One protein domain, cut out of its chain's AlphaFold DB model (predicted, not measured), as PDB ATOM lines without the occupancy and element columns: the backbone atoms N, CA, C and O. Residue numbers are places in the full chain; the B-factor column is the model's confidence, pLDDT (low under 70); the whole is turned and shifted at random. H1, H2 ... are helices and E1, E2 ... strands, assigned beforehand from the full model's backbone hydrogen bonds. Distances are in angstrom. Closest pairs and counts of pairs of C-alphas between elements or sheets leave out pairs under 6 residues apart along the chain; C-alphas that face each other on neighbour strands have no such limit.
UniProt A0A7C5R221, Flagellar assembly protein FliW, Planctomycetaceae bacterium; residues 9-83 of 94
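AT A GLANCE: This is residues 9 to 83 of the 94 residues of the protein "Flagellar assembly protein FliW" of Planctomycetaceae bacterium (UniProt A0A7C5R221). With little regular structure, this is a narrow twisted sheet built along the long strand E1, which pairs with E3 near its beginning and with E2 near its end; the short helix H1 packs on E4. The printed part has 75 residues, 29 of them in named elements: H1, E1, E2, E3, E4 along the chain, class mixed. The sheet, E2 E1 E3 E4, is antiparallel. The whole is compact, radius of gyration of the C-alphas 12.9 A, spanning 40 by 22 by 19 A.

IN THESE COORDINATES: H1 is residues 24 to 30, from C-alpha 24 at (260.111, 237.429, 254.007). E1, residues 38 to 47, is 29.5 A long. E2 is 50 to 53, E3 59 to 62 and E4 67 to 70, ending at (263.476, 243.696, 242.430).

HOW THE PARTS SIT: Within hydrogen-bond range are N 45 and O 52 of the hairpin E1 and E2, 2.8 A apart, N 39 and O 61 of the antiparallel neighbours E1 and E3, 2.8 A, and N 60 and O 69 of the hairpin E3 and E4, 2.8 A. H1 is on the sheet at a height of 9.3 A; the C-alphas of Leu 30 and Arg 67 come closest, 5.3 A. Its O i to N i+4 pairs within range are 0 of 3, its O i to N i+3 pairs 3 of 4.

THE WHOLE: The C-alphas farthest apart, Asp 34 and Gly 48, are 41.9 A apart. The printed part has no cut, and no printed residue is under 70.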
ATOM      1  N   VAL A   9     254.350 248.075 234.249       94.69
ATOM      2  CA  VAL A   9     252.892 247.995 234.385       94.69
ATOM      3  C   VAL A   9     252.503 247.342 235.703       94.69
ATOM      4  O   VAL A   9     253.228 246.501 236.232       94.69
ATOM      5  N   SER A  10     251.334 247.704 236.239       94.94
ATOM      6  CA  SER A  10     250.742 246.930 237.328       94.94
ATOM      7  C   SER A  10     250.128 245.643 236.763       94.94
ATOM      8  O   SER A  10     249.220 245.726 235.929       94.94
ATOM      9  N   PRO A  11     250.542 244.452 237.235       95.06
ATOM     10  CA  PRO A  11     250.027 243.188 236.714       95.06
ATOM     11  C   PRO A  11     248.551 242.957 237.074       95.06
ATOM     12  O   PRO A  11     247.873 242.194 236.395       95.06
ATOM     13  N   ARG A  12     248.008 243.658 238.085       91.50
ATOM     14  CA  ARG A  12     246.656 243.428 238.639       91.50
ATOM     15  C   ARG A  12     245.530 243.446 237.601       91.50
ATOM     16  O   ARG A  12     244.543 242.741 237.774       91.50
ATOM     17  N   ARG A  13     245.649 244.271 236.553       86.19
ATOM     18  CA  ARG A  13     244.620 244.397 235.502       86.19
ATOM     19  C   ARG A  13     244.853 243.481 234.303       86.19
ATOM     20  O   ARG A  13     243.917 243.242 233.553       86.19
ATOM     21  N   LEU A  14     246.087 243.021 234.101       91.19
ATOM     22  CA  LEU A  14     246.493 242.293 232.896       91.19
ATOM     23  C   LEU A  14     246.688 240.798 233.144       91.19
ATOM     24  O   LEU A  14     246.610 240.018 232.201       91.19
ATOM     25  N   VAL A  15     246.920 240.411 234.399       93.62
ATOM     26  CA  VAL A  15     247.143 239.029 234.825       93.62
ATOM     27  C   VAL A  15     246.293 238.761 236.074       93.62
ATOM     28  O   VAL A  15     246.768 238.914 237.206       93.62
ATOM     29  N   PRO A  16     244.999 238.427 235.900       90.88
ATOM     30  CA  PRO A  16     244.110 238.141 237.019       90.88
ATOM     31  C   PRO A  16     244.675 237.036 237.915       90.88
ATOM     32  O   PRO A  16     245.101 235.989 237.437       90.88
ATOM     33  N   GLY A  17     244.681 237.272 239.227       91.94
ATOM     34  CA  GLY A  17     245.162 236.294 240.206       91.94
ATOM     35  C   GLY A  17     246.683 236.217 240.373       91.94
ATOM     36  O   GLY A  17     247.137 235.404 241.177       91.94
ATOM     37  N   TYR A  18     247.465 237.063 239.690       95.44
ATOM     38  CA  TYR A  18     248.911 237.133 239.914       95.44
ATOM     39  C   TYR A  18     249.239 237.466 241.377       95.44
ATOM     40  O   TYR A  18     248.697 238.414 241.956       95.44
ATOM     41  N   LYS A  19     250.148 236.684 241.966       95.12
ATOM     42  CA  LYS A  19     250.645 236.845 243.334       95.12
ATOM     43  C   LYS A  19     252.162 236.735 243.323       95.12
ATOM     44  O   LYS A  19     252.700 235.807 242.732       95.12
ATOM     45  N   VAL A  20     252.827 237.644 244.026       95.88
ATOM     46  CA  VAL A  20     254.270 237.559 244.259       95.88
ATOM     47  C   VAL A  20     254.496 236.637 245.452       95.88
ATOM     48  O   VAL A  20     254.013 236.928 246.546       95.88
ATOM     49  N   ARG A  21     255.205 235.527 245.242       96.06
ATOM     50  CA  ARG A  21     255.688 234.664 246.325       96.06
ATOM     51  C   ARG A  21     257.181 234.893 246.485       96.06
ATOM     52  O   ARG A  21     257.938 234.653 245.554       96.06
ATOM     53  N   VAL A  22     257.582 235.374 247.649       95.25
ATOM     54  CA  VAL A  22     258.943 235.827 247.940       95.25
ATOM     55  C   VAL A  22     259.258 235.510 249.395       95.25
ATOM     56  O   VAL A  22     258.337 235.456 250.219       95.25
ATOM     57  N   ALA A  23     260.524 235.250 249.712       95.00
ATOM     58  CA  ALA A  23     260.914 235.003 251.092       95.00
ATOM     59  C   ALA A  23     260.764 236.296 251.920       95.00
ATOM     60  O   ALA A  23     261.138 237.367 251.437       95.00
ATOM     61  N   PRO A  24     260.249 236.239 253.165       93.12
ATOM     62  CA  PRO A  24     260.111 237.429 254.007       93.12
ATOM     63  C   PRO A  24     261.426 238.198 254.193       93.12
ATOM     64  O   PRO A  24     261.427 239.426 254.150       93.12
ATOM     65  N   ASP A  25     262.545 237.482 254.314       95.38
ATOM     66  CA  ASP A  25     263.870 238.082 254.504       95.38
ATOM     67  C   ASP A  25     264.317 238.923 253.300       95.38
ATOM     68  O   ASP A  25     264.983 239.946 253.472       95.38
ATOM     69  N   GLU A  26     263.896 238.564 252.083       95.06
ATOM     70  CA  GLU A  26     264.175 239.369 250.890       95.06
ATOM     71  C   GLU A  26     263.426 240.701 250.923       95.06
ATOM     72  O   GLU A  26     263.897 241.669 250.341       95.06
ATOM     73  N   LEU A  27     262.298 240.796 251.635       96.25
ATOM     74  CA  LEU A  27     261.525 242.035 251.760       96.25
ATOM     75  C   LEU A  27     262.094 243.009 252.792       96.25
ATOM     76  O   LEU A  27     261.654 244.160 252.837       96.25
ATOM     77  N   THR A  28     263.081 242.597 253.594       97.25
ATOM     78  CA  THR A  28     263.682 243.446 254.636       97.25
ATOM     79  C   THR A  28     264.156 244.822 254.140       97.25
ATOM     80  O   THR A  28     263.891 245.801 254.843       97.25
ATOM     81  N   PRO A  29     264.729 244.995 252.925       97.69
ATOM     82  CA  PRO A  29     265.152 246.312 252.438       97.69
ATOM     83  C   PRO A  29     263.994 247.278 252.144       97.69
ATOM     84  O   PRO A  29     264.220 248.477 251.977       97.69
ATOM     85  N   LEU A  30     262.758 246.775 252.036       97.62
ATOM     86  CA  LEU A  30     261.571 247.610 251.835       97.62
ATOM     87  C   LEU A  30     261.061 248.238 253.135       97.62
ATOM     88  O   LEU A  30     260.232 249.147 253.056       97.62
ATOM     89  N   GLU A  31     261.541 247.781 254.298       97.38
ATOM     90  CA  GLU A  31     261.212 248.330 255.623       97.38
ATOM     91  C   GLU A  31     259.691 248.412 255.898       97.38
ATOM     92  O   GLU A  31     259.219 249.347 256.541       97.38
ATOM     93  N   LEU A  32     258.905 247.461 255.382       96.69
ATOM     94  CA  LEU A  32     257.436 247.507 255.408       96.69
ATOM     95  C   LEU A  32     256.860 247.596 256.835       96.69
ATOM     96  O   LEU A  32     257.290 246.869 257.729       96.69
ATOM     97  N   ALA A  33     255.846 248.445 257.018       96.62
ATOM     98  CA  ALA A  33     254.887 248.377 258.128       96.62
ATOM     99  C   ALA A  33     253.447 248.257 257.606       96.62
ATOM    100  O   ALA A  33     253.200 248.447 256.415       96.62
ATOM    101  N   ASP A  34     252.511 247.973 258.510       94.31
ATOM    102  CA  ASP A  34     251.110 247.653 258.200       94.31
ATOM    103  C   ASP A  34     250.404 248.708 257.327       94.31
ATOM    104  O   ASP A  34     249.618 248.359 256.446       94.31
ATOM    105  N   ASP A  35     250.742 249.986 257.509       96.00
ATOM    106  CA  ASP A  35     250.065 251.114 256.854       96.00
ATOM    107  C   ASP A  35     250.749 251.560 255.546       96.00
ATOM    108  O   ASP A  35     250.383 252.576 254.942       96.00
ATOM    109  N   ASP A  36     251.782 250.840 255.102       97.50
ATOM    110  CA  ASP A  36     252.580 251.258 253.958       97.50
ATOM    111  C   ASP A  36     251.917 251.014 252.608       97.50
ATOM    112  O   ASP A  36     251.303 249.984 252.322       97.50
ATOM    113  N   LEU A  37     252.160 251.957 251.698       97.38
ATOM    114  CA  LEU A  37     251.753 251.837 250.310       97.38
ATOM    115  C   LEU A  37     252.766 250.988 249.535       97.38
ATOM    116  O   LEU A  37     253.764 251.498 249.020       97.38
ATOM    117  N   LEU A  38     252.478 249.689 249.422       95.94
ATOM    118  CA  LEU A  38     253.243 248.749 248.606       95.94
ATOM    119  C   LEU A  38     252.689 248.650 247.176       95.94
ATOM    120  O   LEU A  38     251.544 248.244 246.947       95.94
ATOM    121  N   PHE A  39     253.536 248.947 246.193       96.81
ATOM    122  CA  PHE A  39     253.259 248.733 244.776       96.81
ATOM    123  C   PHE A  39     254.019 247.525 244.243       96.81
ATOM    124  O   PHE A  39     255.182 247.311 244.569       96.81
ATOM    125  N   VAL A  40     253.353 246.779 243.364       97.06
ATOM    126  CA  VAL A  40     253.942 245.695 242.576       97.06
ATOM    127  C   VAL A  40     253.845 246.084 241.110       97.06
ATOM    128  O   VAL A  40     252.741 246.325 240.605       97.06
ATOM    129  N   LEU A  41     254.990 246.141 240.443       97.62
ATOM    130  CA  LEU A  41     255.126 246.445 239.028       97.62
ATOM    131  C   LEU A  41     255.950 245.354 238.347       97.62
ATOM    132  O   LEU A  41     256.830 244.758 238.955       97.62
ATOM    133  N   VAL A  42     255.673 245.103 237.076       97.69
ATOM    134  CA  VAL A  42     256.440 244.169 236.245       97.69
ATOM    135  C   VAL A  42     256.966 244.900 235.023       97.69
ATOM    136  O   VAL A  42     256.324 245.835 234.532       97.69
ATOM    137  N   THR A  43     258.143 244.499 234.552       97.12
ATOM    138  CA  THR A  43     258.725 245.046 233.327       97.12
ATOM    139  C   THR A  43     257.965 244.521 232.119       97.12
ATOM    140  O   THR A  43     257.516 243.375 232.104       97.12
ATOM    141  N   VAL A  44     257.801 245.372 231.106       95.38
ATOM    142  CA  VAL A  44     257.138 245.006 229.851       95.38
ATOM    143  C   VAL A  44     258.121 245.110 228.699       95.38
ATOM    144  O   VAL A  44     258.747 246.144 228.498       95.38
ATOM    145  N   ALA A  45     258.220 244.072 227.885       93.06
ATOM    146  CA  ALA A  45     258.952 244.113 226.629       93.06
ATOM    147  C   ALA A  45     257.975 244.081 225.452       93.06
ATOM    148  O   ALA A  45     256.861 243.567 225.552       93.06
ATOM    149  N   LYS A  46     258.394 244.632 224.313       90.50
ATOM    150  CA  LYS A  46     257.691 244.476 223.038       90.50
ATOM    151  C   LYS A  46     258.589 243.713 222.076       90.50
ATOM    152  O   LYS A  46     259.682 244.177 221.768       90.50
ATOM    153  N   THR A  47     258.083 242.606 221.547       84.00
ATOM    154  CA  THR A  47     258.749 241.806 220.516       84.00
ATOM    155  C   THR A  47     257.815 241.707 219.319       84.00
ATOM    156  O   THR A  47     256.778 241.045 219.370       84.00
ATOM    157  N   GLY A  48     258.141 242.426 218.243       86.06
ATOM    158  CA  GLY A  48     257.274 242.529 217.069       86.06
ATOM    159  C   GLY A  48     255.919 243.164 217.406       86.06
ATOM    160  O   GLY A  48     255.849 244.335 217.785       86.06
ATOM    161  N   THR A  49     254.842 242.395 217.258       86.12
ATOM    162  CA  THR A  49     253.453 242.810 217.534       86.12
ATOM    163  C   THR A  49     252.936 242.350 218.897       86.12
ATOM    164  O   THR A  49     251.768 242.574 219.209       86.12
ATOM    165  N   VAL A  50     253.786 241.732 219.719       89.69
ATOM    166  CA  VAL A  50     253.412 241.185 221.026       89.69
ATOM    167  C   VAL A  50     254.085 241.985 222.137       89.69
ATOM    168  O   VAL A  50     255.246 242.377 222.015       89.69
ATOM    169  N   CYS A  51     253.359 242.205 223.232       93.25
ATOM    170  CA  CYS A  51     253.933 242.677 224.487       93.25
ATOM    171  C   CYS A  51     253.980 241.536 225.499       93.25
ATOM    172  O   CYS A  51     252.998 240.812 225.667       93.25
ATOM    173  N   THR A  52     255.109 241.398 226.181       95.44
ATOM    174  CA  THR A  52     255.312 240.413 227.240       95.44
ATOM    175  C   THR A  52     255.633 241.101 228.556       95.44
ATOM    176  O   THR A  52     256.198 242.191 228.555       95.44
ATOM    177  N   ALA A  53     255.276 240.476 229.673       96.88
ATOM    178  CA  ALA A  53     255.677 240.906 231.006       96.88
ATOM    179  C   ALA A  53     256.534 239.844 231.698       96.88
ATOM    180  O   ALA A  53     256.251 238.648 231.575       96.88
ATOM    181  N   ASP A  54     257.538 240.290 232.451       97.62
ATOM    182  CA  ASP A  54     258.301 239.431 233.356       97.62
ATOM    183  C   ASP A  54     257.555 239.295 234.690       97.62
ATOM    184  O   ASP A  54     257.569 240.198 235.529       97.62
ATOM    185  N   LEU A  55     256.871 238.165 234.877       97.88
ATOM    186  CA  LEU A  55     256.149 237.862 236.114       97.88
ATOM    187  C   LEU A  55     257.037 237.194 237.169       97.88
ATOM    188  O   LEU A  55     256.603 237.050 238.315       97.88
ATOM    189  N   ARG A  56     258.258 236.794 236.799       97.94
ATOM    190  CA  ARG A  56     259.226 236.162 237.698       97.94
ATOM    191  C   ARG A  56     260.091 237.188 238.416       97.94
ATOM    192  O   ARG A  56     260.503 236.927 239.540       97.94
ATOM    193  N   GLY A  57     260.348 238.331 237.782       97.44
ATOM    194  CA  GLY A  57     261.192 239.409 238.293       97.44
ATOM    195  C   GLY A  57     260.454 240.702 238.667       97.44
ATOM    196  O   GLY A  57     260.844 241.756 238.148       97.44
ATOM    197  N   PRO A  58     259.388 240.692 239.497       97.75
ATOM    198  CA  PRO A  58     258.632 241.904 239.801       97.75
ATOM    199  C   PRO A  58     259.462 242.928 240.585       97.75
ATOM    200  O   PRO A  58     260.305 242.591 241.419       97.75
ATOM    201  N   LEU A  59     259.153 244.203 240.355       98.06
ATOM    202  CA  LEU A  59     259.628 245.326 241.146       98.06
ATOM    203  C   LEU A  59     258.591 245.685 242.210       98.06
ATOM    204  O   LEU A  59     257.430 245.987 241.916       98.06
ATOM    205  N   LEU A  60     259.042 245.672 243.453       97.88
ATOM    206  CA  LEU A  60     258.298 246.049 244.638       97.88
ATOM    207  C   LEU A  60     258.732 247.446 245.073       97.88
ATOM    208  O   LEU A  60     259.927 247.734 245.143       97.88
ATOM    209  N   PHE A  61     257.770 248.307 245.394       98.06
ATOM    210  CA  PHE A  61     258.041 249.653 245.890       98.06
ATOM    211  C   PHE A  61     257.245 249.924 247.156       98.06
ATOM    212  O   PHE A  61     256.017 249.959 247.113       98.06
ATOM    213  N   ASN A  62     257.939 250.192 248.258       98.31
ATOM    214  CA  ASN A  62     257.342 250.873 249.397       98.31
ATOM    215  C   ASN A  62     257.347 252.375 249.090       98.31
ATOM    216  O   ASN A  62     258.367 253.053 249.249       98.31
ATOM    217  N   ALA A  63     256.218 252.894 248.608       97.19
ATOM    218  CA  ALA A  63     256.095 254.297 248.229       97.19
ATOM    219  C   ALA A  63     256.108 255.236 249.443       97.19
ATOM    220  O   ALA A  63     256.598 256.360 249.322       97.19
ATOM    221  N   THR A  64     255.645 254.769 250.608       98.25
ATOM    222  CA  THR A  64     255.695 255.532 251.863       98.25
ATOM    223  C   THR A  64     257.142 255.821 252.260       98.25
ATOM    224  O   THR A  64     257.493 256.963 252.552       98.25
ATOM    225  N   ARG A  65     258.013 254.804 252.201       97.69
ATOM    226  CA  ARG A  65     259.434 254.920 252.594       97.69
ATOM    227  C   ARG A  65     260.396 255.200 251.449       97.69
ATOM    228  O   ARG A  65     261.591 255.363 251.680       97.69
ATOM    229  N   ARG A  66     259.896 255.268 250.213       97.81
ATOM    230  CA  ARG A  66     260.696 255.472 248.992       97.81
ATOM    231  C   ARG A  66     261.779 254.398 248.817       97.81
ATOM    232  O   ARG A  66     262.893 254.689 248.381       97.81
ATOM    233  N   ARG A  67     261.444 253.149 249.151       98.38
ATOM    234  CA  ARG A  67     262.304 251.974 248.946       98.38
ATOM    235  C   ARG A  67     261.798 251.162 247.764       98.38
ATOM    236  O   ARG A  67     260.591 251.025 247.575       98.38
ATOM    237  N   GLY A  68     262.726 250.628 246.979       97.56
ATOM    238  CA  GLY A  68     262.435 249.773 245.837       97.56
ATOM    239  C   GLY A  68     263.320 248.536 245.857       97.56
ATOM    240  O   GLY A  68     264.475 248.613 246.272       97.56
ATOM    241  N   LEU A  69     262.771 247.415 245.409       97.56
ATOM    242  CA  LEU A  69     263.452 246.129 245.357       97.56
ATOM    243  C   LEU A  69     262.939 245.333 244.159       97.56
ATOM    244  O   LEU A  69     261.732 245.238 243.958       97.56
ATOM    245  N   GLN A  70     263.842 244.735 243.387       97.50
ATOM    246  CA  GLN A  70     263.476 243.696 242.430       97.50
ATOM    247  C   GLN A  70     263.750 242.335 243.064       97.50
ATOM    248  O   GLN A  70     264.837 242.119 243.597       97.50
ATOM    249  N   VAL A  71     262.766 241.441 243.015       97.31
ATOM    250  CA  VAL A  71     262.856 240.093 243.594       97.31
ATOM    251  C   VAL A  71     262.684 239.043 242.509       97.31
ATOM    252  O   VAL A  71     262.163 239.345 241.437       97.31
ATOM    253  N   VAL A  72     263.087 237.808 242.798       97.00
ATOM    254  CA  VAL A  72     262.768 236.641 241.969       97.00
ATOM    255  C   VAL A  72     261.715 235.817 242.700       97.00
ATOM    256  O   VAL A  72     261.887 235.499 243.873       97.00
ATOM    257  N   THR A  73     260.613 235.475 242.036       97.31
ATOM    258  CA  THR A  73     259.554 234.682 242.673       97.31
ATOM    259  C   THR A  73     260.025 233.268 243.011       97.31
ATOM    260  O   THR A  73     260.764 232.644 242.245       97.31
ATOM    261  N   LEU A  74     259.563 232.748 244.152       96.94
ATOM    262  CA  LEU A  74     259.859 231.387 244.615       96.94
ATOM    263  C   LEU A  74     259.169 230.313 243.767       96.94
ATOM    264  O   LEU A  74     259.668 229.197 243.653       96.94
ATOM    265  N   ASP A  75     258.004 230.633 243.210       95.69
ATOM    266  CA  ASP A  75     257.278 229.774 242.286       95.69
ATOM    267  C   ASP A  75     257.662 230.044 240.828       95.69
ATOM    268  O   ASP A  75     258.176 231.109 240.468       95.69
ATOM    269  N   GLU A  76     257.398 229.052 239.977       94.62
ATOM    270  CA  GLU A  76     257.645 229.124 238.540       94.62
ATOM    271  C   GLU A  76     256.657 230.087 237.868       94.62
ATOM    272  O   GLU A  76     255.611 229.703 237.348       94.62
ATOM    273  N   GLN A  77     257.005 231.370 237.893       97.31
ATOM    274  CA  GLN A  77     256.323 232.412 237.140       97.31
ATOM    275  C   GLN A  77     256.998 232.605 235.770       97.31
ATOM    276  O   GLN A  77     258.217 232.447 235.634       97.31
ATOM    277  N   PRO A  78     256.234 232.955 234.723       96.56
ATOM    278  CA  PRO A  78     256.776 233.138 233.382       96.56
ATOM    279  C   PRO A  78     257.633 234.407 233.275       96.56
ATOM    280  O   PRO A  78     257.193 235.504 233.612       96.56
ATOM    281  N   LEU A  79     258.827 234.266 232.690       95.88
ATOM    282  CA  LEU A  79     259.680 235.398 232.293       95.88
ATOM    283  C   LEU A  79     259.092 236.196 231.114       95.88
ATOM    284  O   LEU A  79     259.418 237.363 230.920       95.88
ATOM    285  N   GLN A  80     258.260 235.558 230.288       95.62
ATOM    286  CA  GLN A  80     257.651 236.154 229.098       95.62
ATOM    287  C   GLN A  80     256.156 235.829 229.044       95.62
ATOM    288  O   GLN A  80     255.700 235.041 228.217       95.62
ATOM    289  N   TYR A  81     255.373 236.429 229.937       96.00
ATOM    290  CA  TYR A  81     253.917 236.310 229.883       96.00
ATOM    291  C   TYR A  81     253.350 237.202 228.780       96.00
ATOM    292  O   TYR A  81     253.502 238.419 228.845       96.00
ATOM    293  N   ILE A  82     252.681 236.622 227.785       94.94
ATOM    294  CA  ILE A  82     252.035 237.384 226.710       94.94
ATOM    295  C   ILE A  82     250.863 238.179 227.288       94.94
ATOM    296  O   ILE A  82     249.891 237.612 227.783       94.94
ATOM    297  N   LEU A  83     250.946 239.505 227.209       93.00
ATOM    298  CA  LEU A  83     249.902 240.388 227.705       93.00
ATOM    299  C   LEU A  83     248.705 240.406 226.742       93.00
ATOM    300  O   LEU A  83     248.902 240.538 225.530       93.00
TER     301      LEU A  83